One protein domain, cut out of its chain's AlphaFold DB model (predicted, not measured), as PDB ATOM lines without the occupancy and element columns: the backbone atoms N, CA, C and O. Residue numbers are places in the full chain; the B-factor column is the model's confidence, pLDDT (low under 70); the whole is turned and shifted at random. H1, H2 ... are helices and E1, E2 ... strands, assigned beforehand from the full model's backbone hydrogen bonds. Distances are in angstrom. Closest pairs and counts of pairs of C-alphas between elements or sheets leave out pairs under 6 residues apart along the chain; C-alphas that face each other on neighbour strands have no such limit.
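This is residues 333 to 365 and 379 to 521 of the 703 residues of an uncharacterized protein of Aspergillus sergii (UniProt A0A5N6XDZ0). Little regular structure: long loops surround a strongly twisted sheet curled like part of a barrel, with H1 beside edge strand E1 and the hairpin E3 and E4 apart from the sheet. Of 176 printed residues, 70 are in named elements, H1 H2 E1 E2 E3 E4 E5 E6 E7, class mixed. The antiparallel sheet runs E1 E2 E7 E6 E5; the whole is compact, radius of gyration of the C-alphas 16.5 A, spans 54 by 44 by 31 A.

E5, residues 476 to 486, E6, 489 to 501, and E7, 510 to 513, form a meander, successive antiparallel neighbours; N 478 and O 495 are 2.9 A apart, N 498 and O 513 3.1 A. E2, residues 423 to 426, neighbours E7, N 425 to O 510 3.1 A, and E1, residues 410 to 413, N 412 to O 424 3.0 A. H1, residues 335 to 350, only grazes the sheet with residues 340 to 350; its closest C-alphas to E1 are Ser 344 and Phe 413, 4.9 A. H1 touches H2, residues 379 to 384, with residues 336 to 343 alone, about perpendicular at 87 degrees, closest C-alphas Lys 339 and Thr 380, 5.7 A. E3, residues 447 to 452, and E4, 455 to 460, form a hairpin, N 450 to O 457 2.9 A. Every O i to N i+4 pair is within hydrogen-bond range in H1; H2 has 0 of 2, but 3 of 3 O i to N i+3.

H1 begins at C-alpha 335 (-37.435, 43.900, 30.143) and spans 21.7 A; E6 spans 32.4 A. E7 ends at C-alpha 513 (-22.231, 27.102, 28.350).

Residues 366 to 378 are cut out, a 14.2 A gap between C-alphas 365 and 379. Links H2 to E1, E2 to E3 and E4 to E5 are long. Model pLDDT is under 70 for 64 residues, among them 498 to 521.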
ATOM      1  N   PHE A 333     -44.257  42.865  32.706       89.81
ATOM      2  CA  PHE A 333     -42.956  42.266  32.999       89.81
ATOM      3  C   PHE A 333     -41.805  43.260  32.765       89.81
ATOM      4  O   PHE A 333     -41.825  44.025  31.794       89.81
ATOM      5  N   PRO A 334     -40.760  43.244  33.615       92.25
ATOM      6  CA  PRO A 334     -39.543  44.001  33.357       92.25
ATOM      7  C   PRO A 334     -38.803  43.430  32.140       92.25
ATOM      8  O   PRO A 334     -38.822  42.223  31.901       92.25
ATOM      9  N   MET A 335     -38.090  44.287  31.401       92.25
ATOM     10  CA  MET A 335     -37.435  43.900  30.143       92.25
ATOM     11  C   MET A 335     -36.483  42.700  30.291       92.25
ATOM     12  O   MET A 335     -36.445  41.834  29.426       92.25
ATOM     13  N   GLU A 336     -35.764  42.588  31.409       91.19
ATOM     14  CA  GLU A 336     -34.880  41.442  31.678       91.19
ATOM     15  C   GLU A 336     -35.629  40.104  31.736       91.19
ATOM     16  O   GLU A 336     -35.167  39.097  31.203       91.19
ATOM     17  N   GLU A 337     -36.816  40.088  32.345       93.50
ATOM     18  CA  GLU A 337     -37.657  38.893  32.394       93.50
ATOM     19  C   GLU A 337     -38.242  38.573  31.013       93.50
ATOM     20  O   GLU A 337     -38.266  37.414  30.607       93.50
ATOM     21  N   ILE A 338     -38.636  39.603  30.255       93.75
ATOM     22  CA  ILE A 338     -39.090  39.471  28.862       93.75
ATOM     23  C   ILE A 338     -38.010  38.805  28.009       93.75
ATOM     24  O   ILE A 338     -38.292  37.824  27.319       93.75
ATOM     25  N   LYS A 339     -36.763  39.286  28.092       93.56
ATOM     26  CA  LYS A 339     -35.631  38.710  27.356       93.56
ATOM     27  C   LYS A 339     -35.363  37.264  27.766       93.56
ATOM     28  O   LYS A 339     -35.141  36.435  26.888       93.56
ATOM     29  N   ARG A 340     -35.430  36.937  29.065       92.75
ATOM     30  CA  ARG A 340     -35.267  35.555  29.550       92.75
ATOM     31  C   ARG A 340     -36.357  34.623  29.033       92.75
ATOM     32  O   ARG A 340     -36.033  33.560  28.516       92.75
ATOM     33  N   ARG A 341     -37.625  35.034  29.109       93.56
ATOM     34  CA  ARG A 341     -38.771  34.273  28.580       93.56
ATOM     35  C   ARG A 341     -38.646  34.047  27.077       93.56
ATOM     36  O   ARG A 341     -38.818  32.929  26.602       93.56
ATOM     37  N   PHE A 342     -38.296  35.100  26.342       93.00
ATOM     38  CA  PHE A 342     -38.118  35.040  24.898       93.00
ATOM     39  C   PHE A 342     -36.963  34.112  24.504       93.00
ATOM     40  O   PHE A 342     -37.133  33.257  23.638       93.00
ATOM     41  N   LEU A 343     -35.807  34.232  25.169       91.25
ATOM     42  CA  LEU A 343     -34.661  33.361  24.917       91.25
ATOM     43  C   LEU A 343     -34.947  31.907  25.300       91.25
ATOM     44  O   LEU A 343     -34.560  31.009  24.566       91.25
ATOM     45  N   SER A 344     -35.639  31.672  26.415       90.81
ATOM     46  CA  SER A 344     -36.034  30.329  26.852       90.81
ATOM     47  C   SER A 344     -36.900  29.640  25.794       90.81
ATOM     48  O   SER A 344     -36.533  28.572  25.310       90.81
ATOM     49  N   ALA A 345     -37.952  30.313  25.312       91.12
ATOM     50  CA  ALA A 345     -38.803  29.797  24.238       91.12
ATOM     51  C   ALA A 345     -38.037  29.582  22.916       91.12
ATOM     52  O   ALA A 345     -38.271  28.603  22.206       91.12
ATOM     53  N   LEU A 346     -37.103  30.483  22.590       89.31
ATOM     54  CA  LEU A 346     -36.208  30.343  21.441       89.31
ATOM     55  C   LEU A 346     -35.338  29.089  21.539       89.31
ATOM     56  O   LEU A 346     -35.254  28.339  20.570       89.31
ATOM     57  N   VAL A 347     -34.697  28.862  22.688       86.38
ATOM     58  CA  VAL A 347     -33.861  27.680  22.928       86.38
ATOM     59  C   VAL A 347     -34.713  26.422  22.869       86.38
ATOM     60  O   VAL A 347     -34.373  25.512  22.123       86.38
ATOM     61  N   ASP A 348     -35.850  26.380  23.556       86.00
ATOM     62  CA  ASP A 348     -36.709  25.195  23.570       86.00
ATOM     63  C   ASP A 348     -37.129  24.786  22.147       86.00
ATOM     64  O   ASP A 348     -37.051  23.605  21.794       86.00
ATOM     65  N   LYS A 349     -37.487  25.761  21.300       85.31
ATOM     66  CA  LYS A 349     -37.912  25.513  19.916       85.31
ATOM     67  C   LYS A 349     -36.757  25.249  18.949       85.31
ATOM     68  O   LYS A 349     -36.865  24.382  18.086       85.31
ATOM     69  N   TYR A 350     -35.678  26.020  19.049       79.88
ATOM     70  CA  TYR A 350     -34.617  26.068  18.045       79.88
ATOM     71  C   TYR A 350     -33.266  25.564  18.548       79.88
ATOM     72  O   TYR A 350     -32.282  25.767  17.854       79.88
ATOM     73  N   GLN A 351     -33.169  24.881  19.687       75.81
ATOM     74  CA  GLN A 351     -31.907  24.340  20.219       75.81
ATOM     75  C   GLN A 351     -31.073  23.526  19.217       75.81
ATOM     76  O   GLN A 351     -29.853  23.492  19.318       75.81
ATOM     77  N   GLY A 352     -31.711  22.890  18.231       64.00
ATOM     78  CA  GLY A 352     -31.005  22.280  17.109       64.00
ATOM     79  C   GLY A 352     -30.450  23.323  16.141       64.00
ATOM     80  O   GLY A 352     -29.293  23.237  15.776       64.00
ATOM     81  N   MET A 353     -31.253  24.316  15.743       60.50
ATOM     82  CA  MET A 353     -31.012  25.266  14.640       60.50
ATOM     83  C   MET A 353     -30.254  26.534  15.011       60.50
ATOM     84  O   MET A 353     -29.489  27.074  14.208       60.50
ATOM     85  N   MET A 354     -30.461  27.021  16.226       63.78
ATOM     86  CA  MET A 354     -29.699  28.105  16.800       63.78
ATOM     87  C   MET A 354     -28.344  27.540  17.140       63.78
ATOM     88  O   MET A 354     -28.124  27.060  18.242       63.78
ATOM     89  N   LEU A 355     -27.452  27.630  16.151       56.28
ATOM     90  CA  LEU A 355     -26.042  27.900  16.373       56.28
ATOM     91  C   LEU A 355     -25.868  28.534  17.716       56.28
ATOM     92  O   LEU A 355     -26.097  29.739  17.826       56.28
ATOM     93  N   PHE A 356     -25.507  27.766  18.728       53.97
ATOM     94  CA  PHE A 356     -25.086  28.402  19.946       53.97
ATOM     95  C   PHE A 356     -23.780  29.150  19.591       53.97
ATOM     96  O   PHE A 356     -22.760  28.610  19.195       53.97
ATOM     97  N   LEU A 357     -24.024  30.412  19.314       59.22
ATOM     98  CA  LEU A 357     -23.287  31.627  19.509       59.22
ATOM     99  C   LEU A 357     -21.793  31.568  19.205       59.22
ATOM    100  O   LEU A 357     -21.063  30.939  19.947       59.22
ATOM    101  N   PRO A 358     -21.301  32.292  18.191       58.34
ATOM    102  CA  PRO A 358     -19.888  32.630  18.167       58.34
ATOM    103  C   PRO A 358     -19.561  33.441  19.427       58.34
ATOM    104  O   PRO A 358     -20.289  34.376  19.773       58.34
ATOM    105  N   PHE A 359     -18.457  33.113  20.093       67.38
ATOM    106  CA  PHE A 359     -17.948  33.900  21.210       67.38
ATOM    107  C   PHE A 359     -17.801  35.382  20.819       67.38
ATOM    108  O   PHE A 359     -17.035  35.721  19.907       67.38
ATOM    109  N   LEU A 360     -18.546  36.262  21.501       76.50
ATOM    110  CA  LEU A 360     -18.488  37.708  21.293       76.50
ATOM    111  C   LEU A 360     -17.279  38.289  22.042       76.50
ATOM    112  O   LEU A 360     -17.271  38.390  23.268       76.50
ATOM    113  N   GLU A 361     -16.250  38.672  21.292       78.56
ATOM    114  CA  GLU A 361     -14.994  39.250  21.789       78.56
ATOM    115  C   GLU A 361     -15.034  40.777  21.903       78.56
ATOM    116  O   GLU A 361     -14.068  41.392  22.360       78.56
ATOM    117  N   CYS A 362     -16.135  41.406  21.495       80.62
ATOM    118  CA  CYS A 362     -16.364  42.827  21.702       80.62
ATOM    119  C   CYS A 362     -17.289  43.071  22.906       80.62
ATOM    120  O   CYS A 362     -18.182  42.267  23.190       80.62
ATOM    121  N   PRO A 363     -17.073  44.165  23.655       81.38
ATOM    122  CA  PRO A 363     -17.978  44.536  24.727       81.38
ATOM    123  C   PRO A 363     -19.351  44.926  24.162       81.38
ATOM    124  O   PRO A 363     -19.460  45.490  23.073       81.38
ATOM    125  N   VAL A 364     -20.398  44.607  24.920       84.56
ATOM    126  CA  VAL A 364     -21.779  44.961  24.593       84.56
ATOM    127  C   VAL A 364     -22.054  46.367  25.106       84.56
ATOM    128  O   VAL A 364     -21.809  46.676  26.278       84.56
ATOM    129  N   GLU A 365     -22.580  47.213  24.223       82.62
ATOM    130  CA  GLU A 365     -22.992  48.567  24.570       82.62
ATOM    131  C   GLU A 365     -24.404  48.562  25.168       82.62
ATOM    132  O   GLU A 365     -25.398  48.327  24.484       82.62
ATOM    133  N   TRP A 379     -26.243  36.113  28.088       83.38
ATOM    134  CA  TRP A 379     -27.093  35.269  27.238       83.38
ATOM    135  C   TRP A 379     -28.302  36.016  26.672       83.38
ATOM    136  O   TRP A 379     -28.657  35.829  25.513       83.38
ATOM    137  N   THR A 380     -28.902  36.915  27.451       88.56
ATOM    138  CA  THR A 380     -30.029  37.736  27.005       88.56
ATOM    139  C   THR A 380     -29.683  38.672  25.842       88.56
ATOM    140  O   THR A 380     -30.590  39.028  25.104       88.56
ATOM    141  N   ASP A 381     -28.411  38.992  25.573       87.81
ATOM    142  CA  ASP A 381     -28.012  39.815  24.417       87.81
ATOM    143  C   ASP A 381     -28.286  39.127  23.069       87.81
ATOM    144  O   ASP A 381     -28.390  39.784  22.031       87.81
ATOM    145  N   VAL A 382     -28.458  37.799  23.059       87.62
ATOM    146  CA  VAL A 382     -28.852  37.043  21.858       87.62
ATOM    147  C   VAL A 382     -30.155  37.587  21.286       87.62
ATOM    148  O   VAL A 382     -30.250  37.822  20.082       87.62
ATOM    149  N   VAL A 383     -31.147  37.845  22.146       91.00
ATOM    150  CA  VAL A 383     -32.472  38.325  21.717       91.00
ATOM    151  C   VAL A 383     -32.443  39.784  21.260       91.00
ATOM    152  O   VAL A 383     -33.406  40.272  20.668       91.00
ATOM    153  N   ASP A 384     -31.336  40.482  21.510       90.00
ATOM    154  CA  ASP A 384     -31.063  41.820  20.994       90.00
ATOM    155  C   ASP A 384     -30.361  41.805  19.638       90.00
ATOM    156  O   ASP A 384     -30.072  42.864  19.091       90.00
ATOM    157  N   GLY A 385     -30.141  40.626  19.052       89.12
ATOM    158  CA  GLY A 385     -29.487  40.522  17.753       89.12
ATOM    159  C   GLY A 385     -27.986  40.763  17.827       89.12
ATOM    160  O   GLY A 385     -27.394  41.179  16.832       89.12
ATOM    161  N   ALA A 386     -27.370  40.511  18.987       87.31
ATOM    162  CA  ALA A 386     -25.932  40.676  19.178       87.31
ATOM    163  C   ALA A 386     -25.098  39.715  18.318       87.31
ATOM    164  O   ALA A 386     -23.910  39.954  18.119       87.31
ATOM    165  N   LEU A 387     -25.690  38.633  17.805       83.62
ATOM    166  CA  LEU A 387     -24.970  37.567  17.118       83.62
ATOM    167  C   LEU A 387     -25.370  37.459  15.657       83.62
ATOM    168  O   LEU A 387     -26.551  37.446  15.312       83.62
ATOM    169  N   LEU A 388     -24.358  37.335  14.807       84.12
ATOM    170  CA  LEU A 388     -24.527  37.138  13.379       84.12
ATOM    171  C   LEU A 388     -24.808  35.662  13.049       84.12
ATOM    172  O   LEU A 388     -24.302  34.757  13.722       84.12
ATOM    173  N   PRO A 389     -25.584  35.388  11.987       79.06
ATOM    174  CA  PRO A 389     -25.911  34.027  11.583       79.06
ATOM    175  C   PRO A 389     -24.680  33.334  10.981       79.06
ATOM    176  O   PRO A 389     -24.392  33.473   9.792       79.06
ATOM    177  N   VAL A 390     -23.958  32.537  11.779       72.31
ATOM    178  CA  VAL A 390     -22.756  31.832  11.285       72.31
ATOM    179  C   VAL A 390     -23.063  30.772  10.209       72.31
ATOM    180  O   VAL A 390     -22.187  30.407   9.430       72.31
ATOM    181  N   GLY A 391     -24.337  30.409  10.020       67.62
ATOM    182  CA  GLY A 391     -24.815  29.617   8.880       67.62
ATOM    183  C   GLY A 391     -24.647  30.273   7.515       67.62
ATOM    184  O   GLY A 391     -24.889  29.625   6.507       67.62
ATOM    185  N   LEU A 392     -24.259  31.548   7.446       66.44
ATOM    186  CA  LEU A 392     -23.827  32.156   6.187       66.44
ATOM    187  C   LEU A 392     -22.450  31.643   5.728       66.44
ATOM    188  O   LEU A 392     -22.156  31.718   4.542       66.44
ATOM    189  N   PHE A 393     -21.616  31.134   6.642       63.12
ATOM    190  CA  PHE A 393     -20.176  30.917   6.440       63.12
ATOM    191  C   PHE A 393     -19.739  29.445   6.460       63.12
ATOM    192  O   PHE A 393     -18.539  29.164   6.549       63.12
ATOM    193  N   LEU A 394     -20.685  28.507   6.479       57.50
ATOM    194  CA  LEU A 394     -20.404  27.110   6.791       57.50
ATOM    195  C   LEU A 394     -20.419  26.196   5.569       57.50
ATOM    196  O   LEU A 394     -21.208  26.348   4.642       57.50
ATOM    197  N   VAL A 395     -19.491  25.247   5.636       49.84
ATOM    198  CA  VAL A 395     -19.221  24.157   4.703       49.84
ATOM    199  C   VAL A 395     -19.849  22.916   5.339       49.84
ATOM    200  O   VAL A 395     -19.590  22.670   6.513       49.84
ATOM    201  N   GLU A 396     -20.764  22.293   4.602       50.50
ATOM    202  CA  GLU A 396     -21.474  21.017   4.804       50.50
ATOM    203  C   GLU A 396     -21.461  20.314   6.180       50.50
ATOM    204  O   GLU A 396     -20.457  20.090   6.853       50.50
ATOM    205  N   SER A 397     -22.652  19.869   6.586       49.22
ATOM    206  CA  SER A 397     -22.868  19.050   7.776       49.22
ATOM    207  C   SER A 397     -23.831  17.931   7.427       49.22
ATOM    208  O   SER A 397     -24.899  18.185   6.876       49.22
ATOM    209  N   HIS A 398     -23.496  16.707   7.822       52.78
ATOM    210  CA  HIS A 398     -24.383  15.562   7.656       52.78
ATOM    211  C   HIS A 398     -24.964  15.170   9.008       52.78
ATOM    212  O   HIS A 398     -24.306  15.294  10.047       52.78
ATOM    213  N   THR A 399     -26.210  14.700   9.007       52.50
ATOM    214  CA  THR A 399     -26.764  14.019  10.173       52.50
ATOM    215  C   THR A 399     -25.857  12.842  10.505       52.50
ATOM    216  O   THR A 399     -25.522  12.041   9.636       52.50
ATOM    217  N   ASP A 400     -25.406  12.765  11.757       59.03
ATOM    218  CA  ASP A 400     -24.651  11.606  12.210       59.03
ATOM    219  C   ASP A 400     -25.654  10.450  12.378       59.03
ATOM    220  O   ASP A 400     -26.518  10.526  13.262       59.03
ATOM    221  N   PRO A 401     -25.596   9.392  11.547       60.09
ATOM    222  CA  PRO A 401     -26.543   8.282  11.626       60.09
ATOM    223  C   PRO A 401     -26.471   7.547  12.975       60.09
ATOM    224  O   PRO A 401     -27.402   6.829  13.345       60.09
ATOM    225  N   GLU A 402     -25.397   7.736  13.750       62.41
ATOM    226  CA  GLU A 402     -25.244   7.157  15.082       62.41
ATOM    227  C   GLU A 402     -25.949   7.982  16.184       62.41
ATOM    228  O   GLU A 402     -26.281   7.422  17.243       62.41
ATOM    229  N   LEU A 403     -26.274   9.257  15.910       65.25
ATOM    230  CA  LEU A 403     -26.908  10.254  16.797       65.25
ATOM    231  C   LEU A 403     -28.271  10.773  16.252       65.25
ATOM    232  O   LEU A 403     -28.443  11.977  16.027       65.25
ATOM    233  N   PRO A 404     -29.288   9.903  16.075       67.56
ATOM    234  CA  PRO A 404     -30.656  10.338  15.778       67.56
ATOM    235  C   PRO A 404     -31.225  11.213  16.905       67.56
ATOM    236  O   PRO A 404     -30.750  11.144  18.039       67.56
ATOM    237  N   ALA A 405     -32.272  11.993  16.612       68.19
ATOM    238  CA  ALA A 405     -32.855  12.996  17.517       68.19
ATOM    239  C   ALA A 405     -33.125  12.480  18.948       68.19
ATOM    240  O   ALA A 405     -32.809  13.149  19.923       68.19
ATOM    241  N   GLU A 406     -33.607  11.243  19.090       72.44
ATOM    242  CA  GLU A 406     -33.882  10.577  20.378       72.44
ATOM    243  C   GLU A 406     -32.640  10.377  21.267       72.44
ATOM    244  O   GLU A 406     -32.745  10.111  22.465       72.44
ATOM    245  N   LYS A 407     -31.448  10.422  20.666       73.31
ATOM    246  CA  LYS A 407     -30.153  10.273  21.336       73.31
ATOM    247  C   LYS A 407     -29.420  11.603  21.496       73.31
ATOM    248  O   LYS A 407     -28.323  11.604  22.055       73.31
ATOM    249  N   GLN A 408     -29.986  12.703  21.003       76.06
ATOM    250  CA  GLN A 408     -29.378  14.021  21.120       76.06
ATOM    251  C   GLN A 408     -29.666  14.624  22.504       76.06
ATOM    252  O   GLN A 408     -30.736  14.396  23.071       76.06
ATOM    253  N   PRO A 409     -28.708  15.360  23.089       80.06
ATOM    254  CA  PRO A 409     -28.937  16.076  24.336       80.06
ATOM    255  C   PRO A 409     -29.971  17.189  24.140       80.06
ATOM    256  O   PRO A 409     -30.065  17.769  23.060       80.06
ATOM    257  N   THR A 410     -30.699  17.514  25.205       82.69
ATOM    258  CA  THR A 410     -31.627  18.648  25.217       82.69
ATOM    259  C   THR A 410     -31.050  19.817  26.001       82.69
ATOM    260  O   THR A 410     -30.334  19.639  26.994       82.69
ATOM    261  N   PHE A 411     -31.369  21.021  25.545       83.25
ATOM    262  CA  PHE A 411     -30.923  22.283  26.115       83.25
ATOM    263  C   PHE A 411     -32.114  23.046  26.672       83.25
ATOM    264  O   PHE A 411     -33.190  23.042  26.082       83.25
ATOM    265  N   HIS A 412     -31.908  23.712  27.803       84.75
ATOM    266  CA  HIS A 412     -32.924  24.556  28.415       84.75
ATOM    267  C   HIS A 412     -32.282  25.798  29.021       84.75
ATOM    268  O   HIS A 412     -31.283  25.692  29.738       84.75
ATOM    269  N   PHE A 413     -32.843  26.969  28.728       86.56
ATOM    270  CA  PHE A 413     -32.356  28.242  29.246       86.56
ATOM    271  C   PHE A 413     -33.295  28.796  30.317       86.56
ATOM    272  O   PHE A 413     -34.500  28.910  30.088       86.56
ATOM    273  N   SER A 414     -32.699  29.237  31.429       84.06
ATOM    274  CA  SER A 414     -33.375  29.747  32.625       84.06
ATOM    275  C   SER A 414     -34.089  28.667  33.455       84.06
ATOM    276  O   SER A 414     -34.077  27.484  33.125       84.06
ATOM    277  N   ASP A 415     -34.618  29.053  34.617       81.38
ATOM    278  CA  ASP A 415     -35.510  28.213  35.423       81.38
ATOM    279  C   ASP A 415     -36.978  28.607  35.188       81.38
ATOM    280  O   ASP A 415     -37.254  29.666  34.638       81.38
ATOM    281  N   GLU A 416     -37.935  27.797  35.651       82.19
ATOM    282  CA  GLU A 416     -39.382  28.055  35.467       82.19
ATOM    283  C   GLU A 416     -39.855  29.416  36.018       82.19
ATOM    284  O   GLU A 416     -40.933  29.895  35.677       82.19
ATOM    285  N   ARG A 417     -39.063  30.039  36.900       82.75
ATOM    286  CA  ARG A 417     -39.347  31.356  37.488       82.75
ATOM    287  C   ARG A 417     -38.636  32.505  36.769       82.75
ATOM    288  O   ARG A 417     -38.798  33.647  37.189       82.75
ATOM    289  N   PHE A 418     -37.844  32.220  35.738       83.81
ATOM    290  CA  PHE A 418     -37.053  33.183  34.971       83.81
ATOM    291  C   PHE A 418     -36.096  34.041  35.820       83.81
ATOM    292  O   PHE A 418     -35.881  35.226  35.553       83.81
ATOM    293  N   ILE A 419     -35.513  33.439  36.862       80.81
ATOM    294  CA  ILE A 419     -34.584  34.101  37.794       80.81
ATOM    295  C   ILE A 419     -33.124  33.813  37.415       80.81
ATOM    296  O   ILE A 419     -32.240  34.619  37.702       80.81
ATOM    297  N   SER A 420     -32.857  32.668  36.784       81.62
ATOM    298  CA  SER A 420     -31.512  32.231  36.385       81.62
ATOM    299  C   SER A 420     -31.188  32.591  34.925       81.62
ATOM    300  O   SER A 420     -32.069  32.564  34.072       81.62
ATOM    301  N   ASP A 421     -29.916  32.869  34.628       79.25
ATOM    302  CA  ASP A 421     -29.373  33.016  33.262       79.25
ATOM    303  C   ASP A 421     -28.571  31.783  32.821       79.25
ATOM    304  O   ASP A 421     -27.698  31.855  31.953       79.25
ATOM    305  N   ASP A 422     -28.821  30.642  33.458       78.38
ATOM    306  CA  ASP A 422     -28.098  29.419  33.156       78.38
ATOM    307  C   ASP A 422     -28.684  28.744  31.914       78.38
ATOM    308  O   ASP A 422     -29.885  28.466  31.846       78.38
ATOM    309  N   LEU A 423     -27.809  28.390  30.974       79.12
ATOM    310  CA  LEU A 423     -28.088  27.368  29.975       79.12
ATOM    311  C   LEU A 423     -27.732  25.998  30.573       79.12
ATOM    312  O   LEU A 423     -26.655  25.797  31.144       79.12
ATOM    313  N   ARG A 424     -28.668  25.057  30.507       78.50
ATOM    314  CA  ARG A 424     -28.551  23.713  31.082       78.50
ATOM    315  C   ARG A 424     -28.601  22.678  29.972       78.50
ATOM    316  O   ARG A 424     -29.349  22.850  29.014       78.50
ATOM    317  N   VAL A 425     -27.853  21.589  30.141       79.44
ATOM    318  CA  VAL A 425     -27.943  20.409  29.269       79.44
ATOM    319  C   VAL A 425     -28.442  19.208  30.032       79.44
ATOM    320  O   VAL A 425     -28.046  18.960  31.176       79.44
ATOM    321  N   LYS A 426     -29.263  18.414  29.359       80.25
ATOM    322  CA  LYS A 426     -29.691  17.111  29.833       80.25
ATOM    323  C   LYS A 426     -29.321  16.053  28.797       80.25
ATOM    324  O   LYS A 426     -29.544  16.225  27.601       80.25
ATOM    325  N   ALA A 427     -28.730  14.954  29.261       77.44
ATOM    326  CA  ALA A 427     -28.561  13.769  28.429       77.44
ATOM    327  C   ALA A 427     -29.936  13.139  28.120       77.44
ATOM    328  O   ALA A 427     -30.868  13.317  28.912       77.44
ATOM    329  N   PRO A 428     -30.069  12.380  27.020       76.81
ATOM    330  CA  PRO A 428     -31.277  11.601  26.765       76.81
ATOM    331  C   PRO A 428     -31.585  10.654  27.928       76.81
ATOM    332  O   PRO A 428     -30.666  10.118  28.555       76.81
ATOM    333  N   ASP A 429     -32.869  10.415  28.190       74.00
ATOM    334  CA  ASP A 429     -33.300   9.587  29.318       74.00
ATOM    335  C   ASP A 429     -32.649   8.190  29.276       74.00
ATOM    336  O   ASP A 429     -32.650   7.495  28.255       74.00
ATOM    337  N   GLY A 430     -32.045   7.787  30.400       69.06
ATOM    338  CA  GLY A 430     -31.347   6.506  30.540       69.06
ATOM    339  C   GLY A 430     -30.002   6.401  29.805       69.06
ATOM    340  O   GLY A 430     -29.471   5.293  29.692       69.06
ATOM    341  N   ARG A 431     -29.432   7.507  29.296       72.06
ATOM    342  CA  ARG A 431     -28.144   7.519  28.577       72.06
ATOM    343  C   ARG A 431     -27.124   8.473  29.201       72.06
ATOM    344  O   ARG A 431     -27.461   9.473  29.822       72.06
ATOM    345  N   THR A 432     -25.845   8.174  28.985       70.12
ATOM    346  CA  THR A 432     -24.717   9.046  29.346       70.12
ATOM    347  C   THR A 432     -24.246   9.857  28.143       70.12
ATOM    348  O   THR A 432     -24.151   9.313  27.041       70.12
ATOM    349  N   LEU A 433     -23.883  11.123  28.359       76.06
ATOM    350  CA  LEU A 433     -23.312  11.990  27.327       76.06
ATOM    351  C   LEU A 433     -21.783  11.847  27.278       76.06
ATOM    352  O   LEU A 433     -21.112  12.023  28.294       76.06
ATOM    353  N   GLY A 434     -21.235  11.538  26.104       76.12
ATOM    354  CA  GLY A 434     -19.789  11.518  25.882       76.12
ATOM    355  C   GLY A 434     -19.258  12.918  25.581       76.12
ATOM    356  O   GLY A 434     -19.755  13.578  24.673       76.12
ATOM    357  N   LEU A 435     -18.236  13.356  26.318       81.44
ATOM    358  CA  LEU A 435     -17.514  14.601  26.053       81.44
ATOM    359  C   LEU A 435     -16.084  14.294  25.613       81.44
ATOM    360  O   LEU A 435     -15.438  13.381  26.124       81.44
ATOM    361  N   PHE A 436     -15.597  15.089  24.672       79.25
ATOM    362  CA  PHE A 436     -14.263  14.998  24.102       79.25
ATOM    363  C   PHE A 436     -13.398  16.108  24.686       79.25
ATOM    364  O   PHE A 436     -13.892  17.168  25.070       79.25
ATOM    365  N   ARG A 437     -12.088  15.883  24.736       79.38
ATOM    366  CA  ARG A 437     -11.114  16.928  25.041       79.38
ATOM    367  C   ARG A 437     -10.130  17.014  23.892       79.38
ATOM    368  O   ARG A 437      -9.722  15.985  23.360       79.38
ATOM    369  N   ALA A 438      -9.767  18.234  23.518       73.81
ATOM    370  CA  ALA A 438      -8.773  18.446  22.484       73.81
ATOM    371  C   ALA A 438      -7.425  17.830  22.891       73.81
ATOM    372  O   ALA A 438      -6.929  18.065  23.995       73.81
ATOM    373  N   SER A 439      -6.845  17.049  21.984       72.44
ATOM    374  CA  SER A 439      -5.502  16.484  22.087       72.44
ATOM    375  C   SER A 439      -4.653  17.078  20.971       72.44
ATOM    376  O   SER A 439      -5.114  17.208  19.835       72.44
ATOM    377  N   LYS A 440      -3.415  17.464  21.298       68.31
ATOM    378  CA  LYS A 440      -2.482  18.065  20.334       68.31
ATOM    379  C   LYS A 440      -2.119  17.094  19.207       68.31
ATOM    380  O   LYS A 440      -1.851  17.545  18.099       68.31
ATOM    381  N   ASP A 441      -2.136  15.796  19.495       69.56
ATOM    382  CA  ASP A 441      -1.709  14.753  18.563       69.56
ATOM    383  C   ASP A 441      -2.860  14.260  17.662       69.56
ATOM    384  O   ASP A 441      -2.600  13.707  16.597       69.56
ATOM    385  N   ASP A 442      -4.119  14.514  18.045       69.50
ATOM    386  CA  ASP A 442      -5.308  13.956  17.375       69.50
ATOM    387  C   ASP A 442      -6.118  14.986  16.568       69.50
ATOM    388  O   ASP A 442      -7.040  14.613  15.841       69.50
ATOM    389  N   ILE A 443      -5.815  16.287  16.685       72.94
ATOM    390  CA  ILE A 443      -6.500  17.345  15.923       72.94
ATOM    391  C   ILE A 443      -5.538  17.984  14.926       72.94
ATOM    392  O   ILE A 443      -4.747  18.865  15.262       72.94
ATOM    393  N   THR A 444      -5.663  17.573  13.666       64.62
ATOM    394  CA  THR A 444      -4.864  18.105  12.553       64.62
ATOM    395  C   THR A 444      -5.414  19.436  12.027       64.62
ATOM    396  O   THR A 444      -4.655  20.344  11.682       64.62
ATOM    397  N   TYR A 445      -6.743  19.585  12.002       72.00
ATOM    398  CA  TYR A 445      -7.435  20.778  11.511       72.00
ATOM    399  C   TYR A 445      -8.627  21.115  12.403       72.00
ATOM    400  O   TYR A 445      -9.357  20.230  12.839       72.00
ATOM    401  N   PHE A 446      -8.851  22.407  12.626       75.56
ATOM    402  CA  PHE A 446     -10.054  22.907  13.280       75.56
ATOM    403  C   PHE A 446     -10.464  24.239  12.666       75.56
ATOM    404  O   PHE A 446      -9.641  24.952  12.088       75.56
ATOM    405  N   ARG A 447     -11.748  24.551  12.816       77.62
ATOM    406  CA  ARG A 447     -12.348  25.841  12.498       77.62
ATOM    407  C   ARG A 447     -13.267  26.190  13.661       77.62
ATOM    408  O   ARG A 447     -14.097  25.366  14.041       77.62
ATOM    409  N   HIS A 448     -13.122  27.376  14.232       76.94
ATOM    410  CA  HIS A 448     -14.115  27.931  15.148       76.94
ATOM    411  C   HIS A 448     -14.343  29.409  14.845       76.94
ATOM    412  O   HIS A 448     -13.462  30.092  14.317       76.94
ATOM    413  N   TYR A 449     -15.555  29.879  15.118       79.75
ATOM    414  CA  TYR A 449     -16.002  31.208  14.729       79.75
ATOM    415  C   TYR A 449     -16.058  32.106  15.953       79.75
ATOM    416  O   TYR A 449     -16.620  31.735  16.979       79.75
ATOM    417  N   ARG A 450     -15.490  33.301  15.832       81.38
ATOM    418  CA  ARG A 450     -15.541  34.342  16.860       81.38
ATOM    419  C   ARG A 450     -16.154  35.594  16.270       81.38
ATOM    420  O   ARG A 450     -16.067  35.795  15.063       81.38
ATOM    421  N   GLN A 451     -16.754  36.441  17.088       86.31
ATOM    422  CA  GLN A 451     -17.303  37.705  16.617       86.31
ATOM    423  C   GLN A 451     -16.619  38.867  17.327       86.31
ATOM    424  O   GLN A 451     -16.578  38.908  18.551       86.31
ATOM    425  N   ASP A 452     -16.102  39.819  16.560       88.38
ATOM    426  CA  ASP A 452     -15.554  41.073  17.079       88.38
ATOM    427  C   ASP A 452     -16.280  42.271  16.429       88.38
ATOM    428  O   ASP A 452     -17.342  42.119  15.819       88.38
ATOM    429  N   VAL A 453     -15.734  43.479  16.590       88.12
ATOM    430  CA  VAL A 453     -16.324  44.722  16.064       88.12
ATOM    431  C   VAL A 453     -16.450  44.762  14.537       88.12
ATOM    432  O   VAL A 453     -17.263  45.527  14.031       88.12
ATOM    433  N   ASP A 454     -15.685  43.943  13.812       90.38
ATOM    434  CA  ASP A 454     -15.695  43.863  12.349       90.38
ATOM    435  C   ASP A 454     -16.593  42.731  11.822       90.38
ATOM    436  O   ASP A 454     -16.625  42.482  10.618       90.38
ATOM    437  N   GLY A 455     -17.300  42.011  12.701       89.38
ATOM    438  CA  GLY A 455     -18.202  40.911  12.349       89.38
ATOM    439  C   GLY A 455     -17.625  39.535  12.683       89.38
ATOM    440  O   GLY A 455     -16.827  39.396  13.611       89.38
ATOM    441  N   LEU A 456     -18.012  38.494  11.939       86.50
ATOM    442  CA  LEU A 456     -17.552  37.119  12.193       86.50
ATOM    443  C   LEU A 456     -16.145  36.867  11.662       86.50
ATOM    444  O   LEU A 456     -15.829  37.226  10.533       86.50
ATOM    445  N   ARG A 457     -15.320  36.218  12.478       86.06
ATOM    446  CA  ARG A 457     -13.949  35.804  12.203       86.06
ATOM    447  C   ARG A 457     -13.845  34.285  12.244       86.06
ATOM    448  O   ARG A 457     -14.264  33.672  13.223       86.06
ATOM    449  N   ILE A 458     -13.228  33.693  11.229       81.44
ATOM    450  CA  ILE A 458     -12.798  32.292  11.252       81.44
ATOM    451  C   ILE A 458     -11.425  32.220  11.921       81.44
ATOM    452  O   ILE A 458     -10.511  32.963  11.562       81.44
ATOM    453  N   VAL A 459     -11.285  31.329  12.896       78.94
ATOM    454  CA  VAL A 459     -10.003  30.975  13.507       78.94
ATOM    455  C   VAL A 459      -9.730  29.498  13.214       78.94
ATOM    456  O   VAL A 459     -10.602  28.644  13.395       78.94
ATOM    457  N   SER A 460      -8.525  29.203  12.727       75.94
ATOM    458  CA  SER A 460      -8.118  27.865  12.285       75.94
ATOM    459  C   SER A 460      -6.669  27.548  12.656       75.94
ATOM    460  O   SER A 460      -5.933  28.402  13.161       75.94
ATOM    461  N   SER A 461      -6.231  26.313  12.381       68.25
ATOM    462  CA  SER A 461      -4.891  25.829  12.755       68.25
ATOM    463  C   SER A 461      -3.729  26.597  12.121       68.25
ATOM    464  O   SER A 461      -2.620  26.571  12.651       68.25
ATOM    465  N   ARG A 462      -3.968  27.317  11.018       69.62
ATOM    466  CA  ARG A 462      -2.978  28.220  10.406       69.62
ATOM    467  C   ARG A 462      -2.779  29.506  11.208       69.62
ATOM    468  O   ARG A 462      -1.721  30.120  11.111       69.62
ATOM    469  N   THR A 463      -3.792  29.919  11.966       72.56
ATOM    470  CA  THR A 463      -3.778  31.136  12.784       72.56
ATOM    471  C   THR A 463      -3.216  30.866  14.178       72.56
ATOM    472  O   THR A 463      -2.417  31.653  14.680       72.56
ATOM    473  N   VAL A 464      -3.627  29.764  14.808       78.88
ATOM    474  CA  VAL A 464      -3.196  29.355  16.153       78.88
ATOM    475  C   VAL A 464      -3.307  27.838  16.280       78.88
ATOM    476  O   VAL A 464      -4.197  27.235  15.686       78.88
ATOM    477  N   THR A 465      -2.424  27.185  17.040       79.06
ATOM    478  CA  THR A 465      -2.594  25.748  17.308       79.06
ATOM    479  C   THR A 465      -3.727  25.530  18.318       79.06
ATOM    480  O   THR A 465      -3.920  26.356  19.207       79.06
ATOM    481  N   VAL A 466      -4.467  24.414  18.228       77.88
ATOM    482  CA  VAL A 466      -5.591  24.122  19.151       77.88
ATOM    483  C   VAL A 466      -5.157  24.189  20.618       77.88
ATOM    484  O   VAL A 466      -5.896  24.681  21.465       77.88
ATOM    485  N   ALA A 467      -3.957  23.686  20.916       75.12
ATOM    486  CA  ALA A 467      -3.421  23.628  22.274       75.12
ATOM    487  C   ALA A 467      -3.011  25.005  22.820       75.12
ATOM    488  O   ALA A 467      -2.986  25.188  24.035       75.12
ATOM    489  N   ASP A 468      -2.700  25.954  21.935       80.00
ATOM    490  CA  ASP A 468      -2.321  27.320  22.302       80.00
ATOM    491  C   ASP A 468      -3.530  28.269  22.322       80.00
ATOM    492  O   ASP A 468      -3.432  29.394  22.816       80.00
ATOM    493  N   ASP A 469      -4.680  27.830  21.804       81.38
ATOM    494  CA  ASP A 469      -5.919  28.591  21.862       81.38
ATOM    495  C   ASP A 469      -6.486  28.576  23.296       81.38
ATOM    496  O   ASP A 469      -6.876  27.518  23.799       81.38
ATOM    497  N   PRO A 470      -6.578  29.731  23.982       75.12
ATOM    498  CA  PRO A 470      -6.958  29.779  25.392       75.12
ATOM    499  C   PRO A 470      -8.397  29.315  25.661       75.12
ATOM    500  O   PRO A 470      -8.684  28.881  26.780       75.12
ATOM    501  N   LEU A 471      -9.291  29.402  24.668       72.69
ATOM    502  CA  LEU A 471     -10.668  28.922  24.787       72.69
ATOM    503  C   LEU A 471     -10.731  27.411  24.566       72.69
ATOM    504  O   LEU A 471     -11.365  26.708  25.349       72.69
ATOM    505  N   LEU A 472     -10.049  26.896  23.539       76.06
ATOM    506  CA  LEU A 472     -10.130  25.478  23.173       76.06
ATOM    507  C   LEU A 472      -9.270  24.571  24.066       76.06
ATOM    508  O   LEU A 472      -9.684  23.450  24.364       76.06
ATOM    509  N   ALA A 473      -8.116  25.042  24.550       74.31
ATOM    510  CA  ALA A 473      -7.154  24.229  25.305       74.31
ATOM    511  C   ALA A 473      -7.734  23.600  26.590       74.31
ATOM    512  O   ALA A 473      -7.294  22.538  27.041       74.31
ATOM    513  N   ASN A 474      -8.737  24.249  27.187       72.94
ATOM    514  CA  ASN A 474      -9.358  23.820  28.442       72.94
ATOM    515  C   ASN A 474     -10.828  23.411  28.303       72.94
ATOM    516  O   ASN A 474     -11.457  23.088  29.312       72.94
ATOM    517  N   ALA A 475     -11.382  23.431  27.093       74.94
ATOM    518  CA  ALA A 475     -12.795  23.169  26.892       74.94
ATOM    519  C   ALA A 475     -13.110  21.681  26.730       74.94
ATOM    520  O   ALA A 475     -12.299  20.882  26.249       74.94
ATOM    521  N   TRP A 476     -14.339  21.332  27.102       81.50
ATOM    522  CA  TRP A 476     -14.952  20.070  26.720       81.50
ATOM    523  C   TRP A 476     -15.691  20.257  25.399       81.50
ATOM    524  O   TRP A 476     -16.274  21.306  25.147       81.50
ATOM    525  N   LEU A 477     -15.656  19.241  24.550       80.50
ATOM    526  CA  LEU A 477     -16.268  19.242  23.232       80.50
ATOM    527  C   LEU A 477     -17.404  18.223  23.224       80.50
ATOM    528  O   LEU A 477     -17.186  17.042  23.486       80.50
ATOM    529  N   LEU A 478     -18.614  18.677  22.927       80.38
ATOM    530  CA  LEU A 478     -19.788  17.824  22.797       80.38
ATOM    531  C   LEU A 478     -20.042  17.545  21.309       80.38
ATOM    532  O   LEU A 478     -20.575  18.421  20.632       80.38
ATOM    533  N   PRO A 479     -19.649  16.382  20.759       78.75
ATOM    534  CA  PRO A 479     -19.883  16.081  19.354       78.75
ATOM    535  C   PRO A 479     -21.368  15.848  19.113       78.75
ATOM    536  O   PRO A 479     -22.008  15.080  19.829       78.75
ATOM    537  N   LEU A 480     -21.896  16.487  18.080       72.12
ATOM    538  CA  LEU A 480     -23.304  16.363  17.719       72.12
ATOM    539  C   LEU A 480     -23.501  15.919  16.270       72.12
ATOM    540  O   LEU A 480     -24.508  15.287  15.970       72.12
ATOM    541  N   TRP A 481     -22.534  16.200  15.389       69.06
ATOM    542  CA  TRP A 481     -22.626  15.838  13.975       69.06
ATOM    543  C   TRP A 481     -21.287  15.394  13.397       69.06
ATOM    544  O   TRP A 481     -20.211  15.762  13.881       69.06
ATOM    545  N   THR A 482     -21.366  14.645  12.303       68.00
ATOM    546  CA  THR A 482     -20.248  14.412  11.392       68.00
ATOM    547  C   THR A 482     -20.190  15.531  10.358       68.00
ATOM    548  O   THR A 482     -21.219  15.946   9.826       68.00
ATOM    549  N   VAL A 483     -18.986  16.004  10.065       63.88
ATOM    550  CA  VAL A 483     -18.719  16.999   9.011       63.88
ATOM    551  C   VAL A 483     -17.661  16.457   8.063       63.88
ATOM    552  O   VAL A 483     -17.021  15.466   8.417       63.88
ATOM    553  N   ASP A 484     -17.530  17.103   6.898       57.91
ATOM    554  CA  ASP A 484     -16.542  16.914   5.827       57.91
ATOM    555  C   ASP A 484     -15.471  15.836   6.056       57.91
ATOM    556  O   ASP A 484     -14.766  15.791   7.072       57.91
ATOM    557  N   LEU A 485     -15.243  15.034   5.022       56.97
ATOM    558  CA  LEU A 485     -14.034  14.228   4.921       56.97
ATOM    559  C   LEU A 485     -12.900  15.115   4.401       56.97
ATOM    560  O   LEU A 485     -13.008  15.702   3.327       56.97
ATOM    561  N   LYS A 486     -11.793  15.194   5.139       55.94
ATOM    562  CA  LYS A 486     -10.560  15.819   4.650       55.94
ATOM    563  C   LYS A 486      -9.429  14.808   4.722       55.94
ATOM    564  O   LYS A 486      -9.120  14.338   5.809       55.94
ATOM    565  N   GLU A 487      -8.825  14.500   3.572       59.62
ATOM    566  CA  GLU A 487      -7.720  13.529   3.469       59.62
ATOM    567  C   GLU A 487      -8.077  12.185   4.141       59.62
ATOM    568  O   GLU A 487      -7.328  11.667   4.962       59.62
ATOM    569  N   ASP A 488      -9.276  11.667   3.845       57.25
ATOM    570  CA  ASP A 488      -9.853  10.441   4.425       57.25
ATOM    571  C   ASP A 488     -10.133  10.477   5.943       57.25
ATOM    572  O   ASP A 488     -10.577   9.486   6.527       57.25
ATOM    573  N   VAL A 489      -9.957  11.631   6.598       58.50
ATOM    574  CA  VAL A 489     -10.308  11.832   8.008       58.50
ATOM    575  C   VAL A 489     -11.707  12.431   8.114       58.50
ATOM    576  O   VAL A 489     -11.958  13.552   7.669       58.50
ATOM    577  N   ARG A 490     -12.633  11.689   8.733       69.50
ATOM    578  CA  ARG A 490     -14.000  12.155   9.011       69.50
ATOM    579  C   ARG A 490     -13.991  13.162  10.161       69.50
ATOM    580  O   ARG A 490     -13.638  12.809  11.287       69.50
ATOM    581  N   GLY A 491     -14.411  14.394   9.888       71.38
ATOM    582  CA  GLY A 491     -14.514  15.440  10.897       71.38
ATOM    583  C   GLY A 491     -15.707  15.261  11.842       71.38
ATOM    584  O   GLY A 491     -16.694  14.582  11.543       71.38
ATOM    585  N   LYS A 492     -15.629  15.913  13.006       75.81
ATOM    586  CA  LYS A 492     -16.747  16.047  13.947       75.81
ATOM    587  C   LYS A 492     -17.045  17.517  14.190       75.81
ATOM    588  O   LYS A 492     -16.137  18.313  14.420       75.81
ATOM    589  N   ARG A 493     -18.330  17.853  14.187       76.25
ATOM    590  CA  ARG A 493     -18.835  19.127  14.680       76.25
ATOM    591  C   ARG A 493     -19.173  18.976  16.152       76.25
ATOM    592  O   ARG A 493     -19.948  18.093  16.526       76.25
ATOM    593  N   CYS A 494     -18.613  19.862  16.962       75.56
ATOM    594  CA  CYS A 494     -18.751  19.816  18.408       75.56
ATOM    595  C   CYS A 494     -19.274  21.139  18.953       75.56
ATOM    596  O   CYS A 494     -18.916  22.191  18.422       75.56
ATOM    597  N   LEU A 495     -20.040  21.070  20.046       76.69
ATOM    598  CA  LEU A 495     -20.275  22.228  20.886       76.69
ATOM    599  C   LEU A 495     -19.116  22.460  21.840       76.69
ATOM    600  O   LEU A 495     -18.650  21.517  22.486       76.69
ATOM    601  N   LEU A 496     -18.688  23.716  21.958       75.00
ATOM    602  CA  LEU A 496     -17.739  24.114  22.985       75.00
ATOM    603  C   LEU A 496     -18.472  24.224  24.321       75.00
ATOM    604  O   LEU A 496     -19.379  25.036  24.467       75.00
ATOM    605  N   VAL A 497     -18.082  23.397  25.287       74.94
ATOM    606  CA  VAL A 497     -18.655  23.374  26.630       74.94
ATOM    607  C   VAL A 497     -17.698  24.042  27.605       74.94
ATOM    608  O   VAL A 497     -16.680  23.466  28.009       74.94
ATOM    609  N   LEU A 498     -18.035  25.272  27.994       66.88
ATOM    610  CA  LEU A 498     -17.244  26.063  28.934       66.88
ATOM    611  C   LEU A 498     -17.787  25.921  30.362       66.88
ATOM    612  O   LEU A 498     -18.995  25.892  30.591       66.88
ATOM    613  N   GLN A 499     -16.870  25.866  31.333       63.69
ATOM    614  CA  GLN A 499     -17.170  25.931  32.772       63.69
ATOM    615  C   GLN A 499     -18.191  24.893  33.288       63.69
ATOM    616  O   GLN A 499     -18.997  25.209  34.162       63.69
ATOM    617  N   LEU A 500     -18.125  23.651  32.796       65.00
ATOM    618  CA  LEU A 500     -18.950  22.533  33.275       65.00
ATOM    619  C   LEU A 500     -18.822  22.363  34.809       65.00
ATOM    620  O   LEU A 500     -17.736  22.065  35.314       65.00
ATOM    621  N   LYS A 501     -19.921  22.560  35.552       59.91
ATOM    622  CA  LYS A 501     -20.005  22.415  37.024       59.91
ATOM    623  C   LYS A 501     -21.240  21.575  37.401       59.91
ATOM    624  O   LYS A 501     -22.312  21.799  36.849       59.91
ATOM    625  N   GLY A 502     -21.130  20.664  38.376       56.25
ATOM    626  CA  GLY A 502     -22.259  19.836  38.872       56.25
ATOM    627  C   GLY A 502     -22.165  18.344  38.496       56.25
ATOM    628  O   GLY A 502     -21.292  17.993  37.706       56.25
ATOM    629  N   PRO A 503     -22.951  17.439  39.124       47.72
ATOM    630  CA  PRO A 503     -22.511  16.065  39.355       47.72
ATOM    631  C   PRO A 503     -22.651  15.125  38.151       47.72
ATOM    632  O   PRO A 503     -23.644  15.096  37.438       47.72
ATOM    633  N   THR A 504     -21.646  14.266  38.034       51.94
ATOM    634  CA  THR A 504     -21.473  13.107  37.151       51.94
ATOM    635  C   THR A 504     -22.201  11.847  37.673       51.94
ATOM    636  O   THR A 504     -21.633  10.755  37.669       51.94
ATOM    637  N   ALA A 505     -23.450  11.978  38.145       43.25
ATOM    638  CA  ALA A 505     -24.300  10.863  38.594       43.25
ATOM    639  C   ALA A 505     -25.666  10.873  37.880       43.25
ATOM    640  O   ALA A 505     -26.171  11.937  37.531       43.25
ATOM    641  N   ALA A 506     -26.232   9.682  37.649       49.94
ATOM    642  CA  ALA A 506     -27.427   9.466  36.831       49.94
ATOM    643  C   ALA A 506     -28.629  10.310  37.312       49.94
ATOM    644  O   ALA A 506     -28.995  10.245  38.482       49.94
ATOM    645  N   ASP A 507     -29.217  11.070  36.382       47.91
ATOM    646  CA  ASP A 507     -30.512  11.775  36.455       47.91
ATOM    647  C   ASP A 507     -30.559  13.263  36.886       47.91
ATOM    648  O   ASP A 507     -31.655  13.784  37.093       47.91
ATOM    649  N   GLN A 508     -29.448  14.019  36.926       44.22
ATOM    650  CA  GLN A 508     -29.503  15.498  37.050       44.22
ATOM    651  C   GLN A 508     -28.828  16.243  35.876       44.22
ATOM    652  O   GLN A 508     -27.761  15.817  35.431       44.22
ATOM    653  N   PRO A 509     -29.416  17.350  35.359       43.53
ATOM    654  CA  PRO A 509     -28.828  18.138  34.272       43.53
ATOM    655  C   PRO A 509     -27.569  18.889  34.728       43.53
ATOM    656  O   PRO A 509     -27.525  19.443  35.829       43.53
ATOM    657  N   ALA A 510     -26.546  18.926  33.872       49.94
ATOM    658  CA  ALA A 510     -25.291  19.623  34.142       49.94
ATOM    659  C   ALA A 510     -25.366  21.090  33.684       49.94
ATOM    660  O   ALA A 510     -25.990  21.406  32.666       49.94
ATOM    661  N   HIS A 511     -24.703  21.991  34.418       41.72
ATOM    662  CA  HIS A 511     -24.536  23.380  33.983       41.72
ATOM    663  C   HIS A 511     -23.473  23.442  32.903       41.72
ATOM    664  O   HIS A 511     -22.341  23.019  33.145       41.72
ATOM    665  N   ALA A 512     -23.807  23.999  31.748       39.06
ATOM    666  CA  ALA A 512     -22.840  24.149  30.682       39.06
ATOM    667  C   ALA A 512     -23.195  25.319  29.765       39.06
ATOM    668  O   ALA A 512     -24.351  25.583  29.456       39.06
ATOM    669  N   VAL A 513     -22.161  26.043  29.357       36.47
ATOM    670  CA  VAL A 513     -22.231  27.102  28.350       36.47
ATOM    671  C   VAL A 513     -21.954  26.435  27.011       36.47
ATOM    672  O   VAL A 513     -20.946  25.743  26.911       36.47
ATOM    673  N   PHE A 514     -22.842  26.599  26.032       33.28
ATOM    674  CA  PHE A 514     -22.826  25.847  24.771       33.28
ATOM    675  C   PHE A 514     -22.571  26.723  23.550       33.28
ATOM    676  O   PHE A 514     -22.953  27.890  23.552       33.28
ATOM    677  N   GLU A 515     -22.024  26.120  22.486       34.28
ATOM    678  CA  GLU A 515     -21.941  26.712  21.143       34.28
ATOM    679  C   GLU A 515     -22.257  25.706  20.003       34.28
ATOM    680  O   GLU A 515     -21.525  24.746  19.967       34.28
ATOM    681  N   ALA A 516     -23.219  25.903  19.067       40.56
ATOM    682  CA  ALA A 516     -23.421  25.359  17.678       40.56
ATOM    683  C   ALA A 516     -24.843  24.856  17.241       40.56
ATOM    684  O   ALA A 516     -25.782  24.947  18.018       40.56
ATOM    685  N   GLN A 517     -25.002  24.467  15.943       34.53
ATOM    686  CA  GLN A 517     -26.203  24.606  15.053       34.53
ATOM    687  C   GLN A 517     -26.712  23.412  14.210       34.53
ATOM    688  O   GLN A 517     -25.932  22.519  13.883       34.53
ATOM    689  N   ALA A 518     -27.892  23.634  13.591       38.84
ATOM    690  CA  ALA A 518     -28.491  22.946  12.445       38.84
ATOM    691  C   ALA A 518     -28.377  23.721  11.123       38.84
ATOM    692  O   ALA A 518     -28.811  24.864  10.984       38.84
ATOM    693  N   GLU A 519     -27.798  23.052  10.135       37.50
ATOM    694  CA  GLU A 519     -27.708  23.517   8.748       37.50
ATOM    695  C   GLU A 519     -28.367  22.511   7.778       37.50
ATOM    696  O   GLU A 519     -28.719  22.879   6.663       37.50
ATOM    697  N   ALA A 520     -28.639  21.271   8.208       35.34
ATOM    698  CA  ALA A 520     -29.301  20.262   7.372       35.34
ATOM    699  C   ALA A 520     -30.760  20.640   7.047       35.34
ATOM    700  O   ALA A 520     -31.181  20.558   5.895       35.34
ATOM    701  N   ASP A 521     -31.487  21.175   8.031       38.28
ATOM    702  CA  ASP A 521     -32.859  21.658   7.833       38.28
ATOM    703  C   ASP A 521     -32.896  22.877   6.906       38.28
ATOM    704  O   ASP A 521     -33.866  23.089   6.185       38.28
TER     705      ASP A 521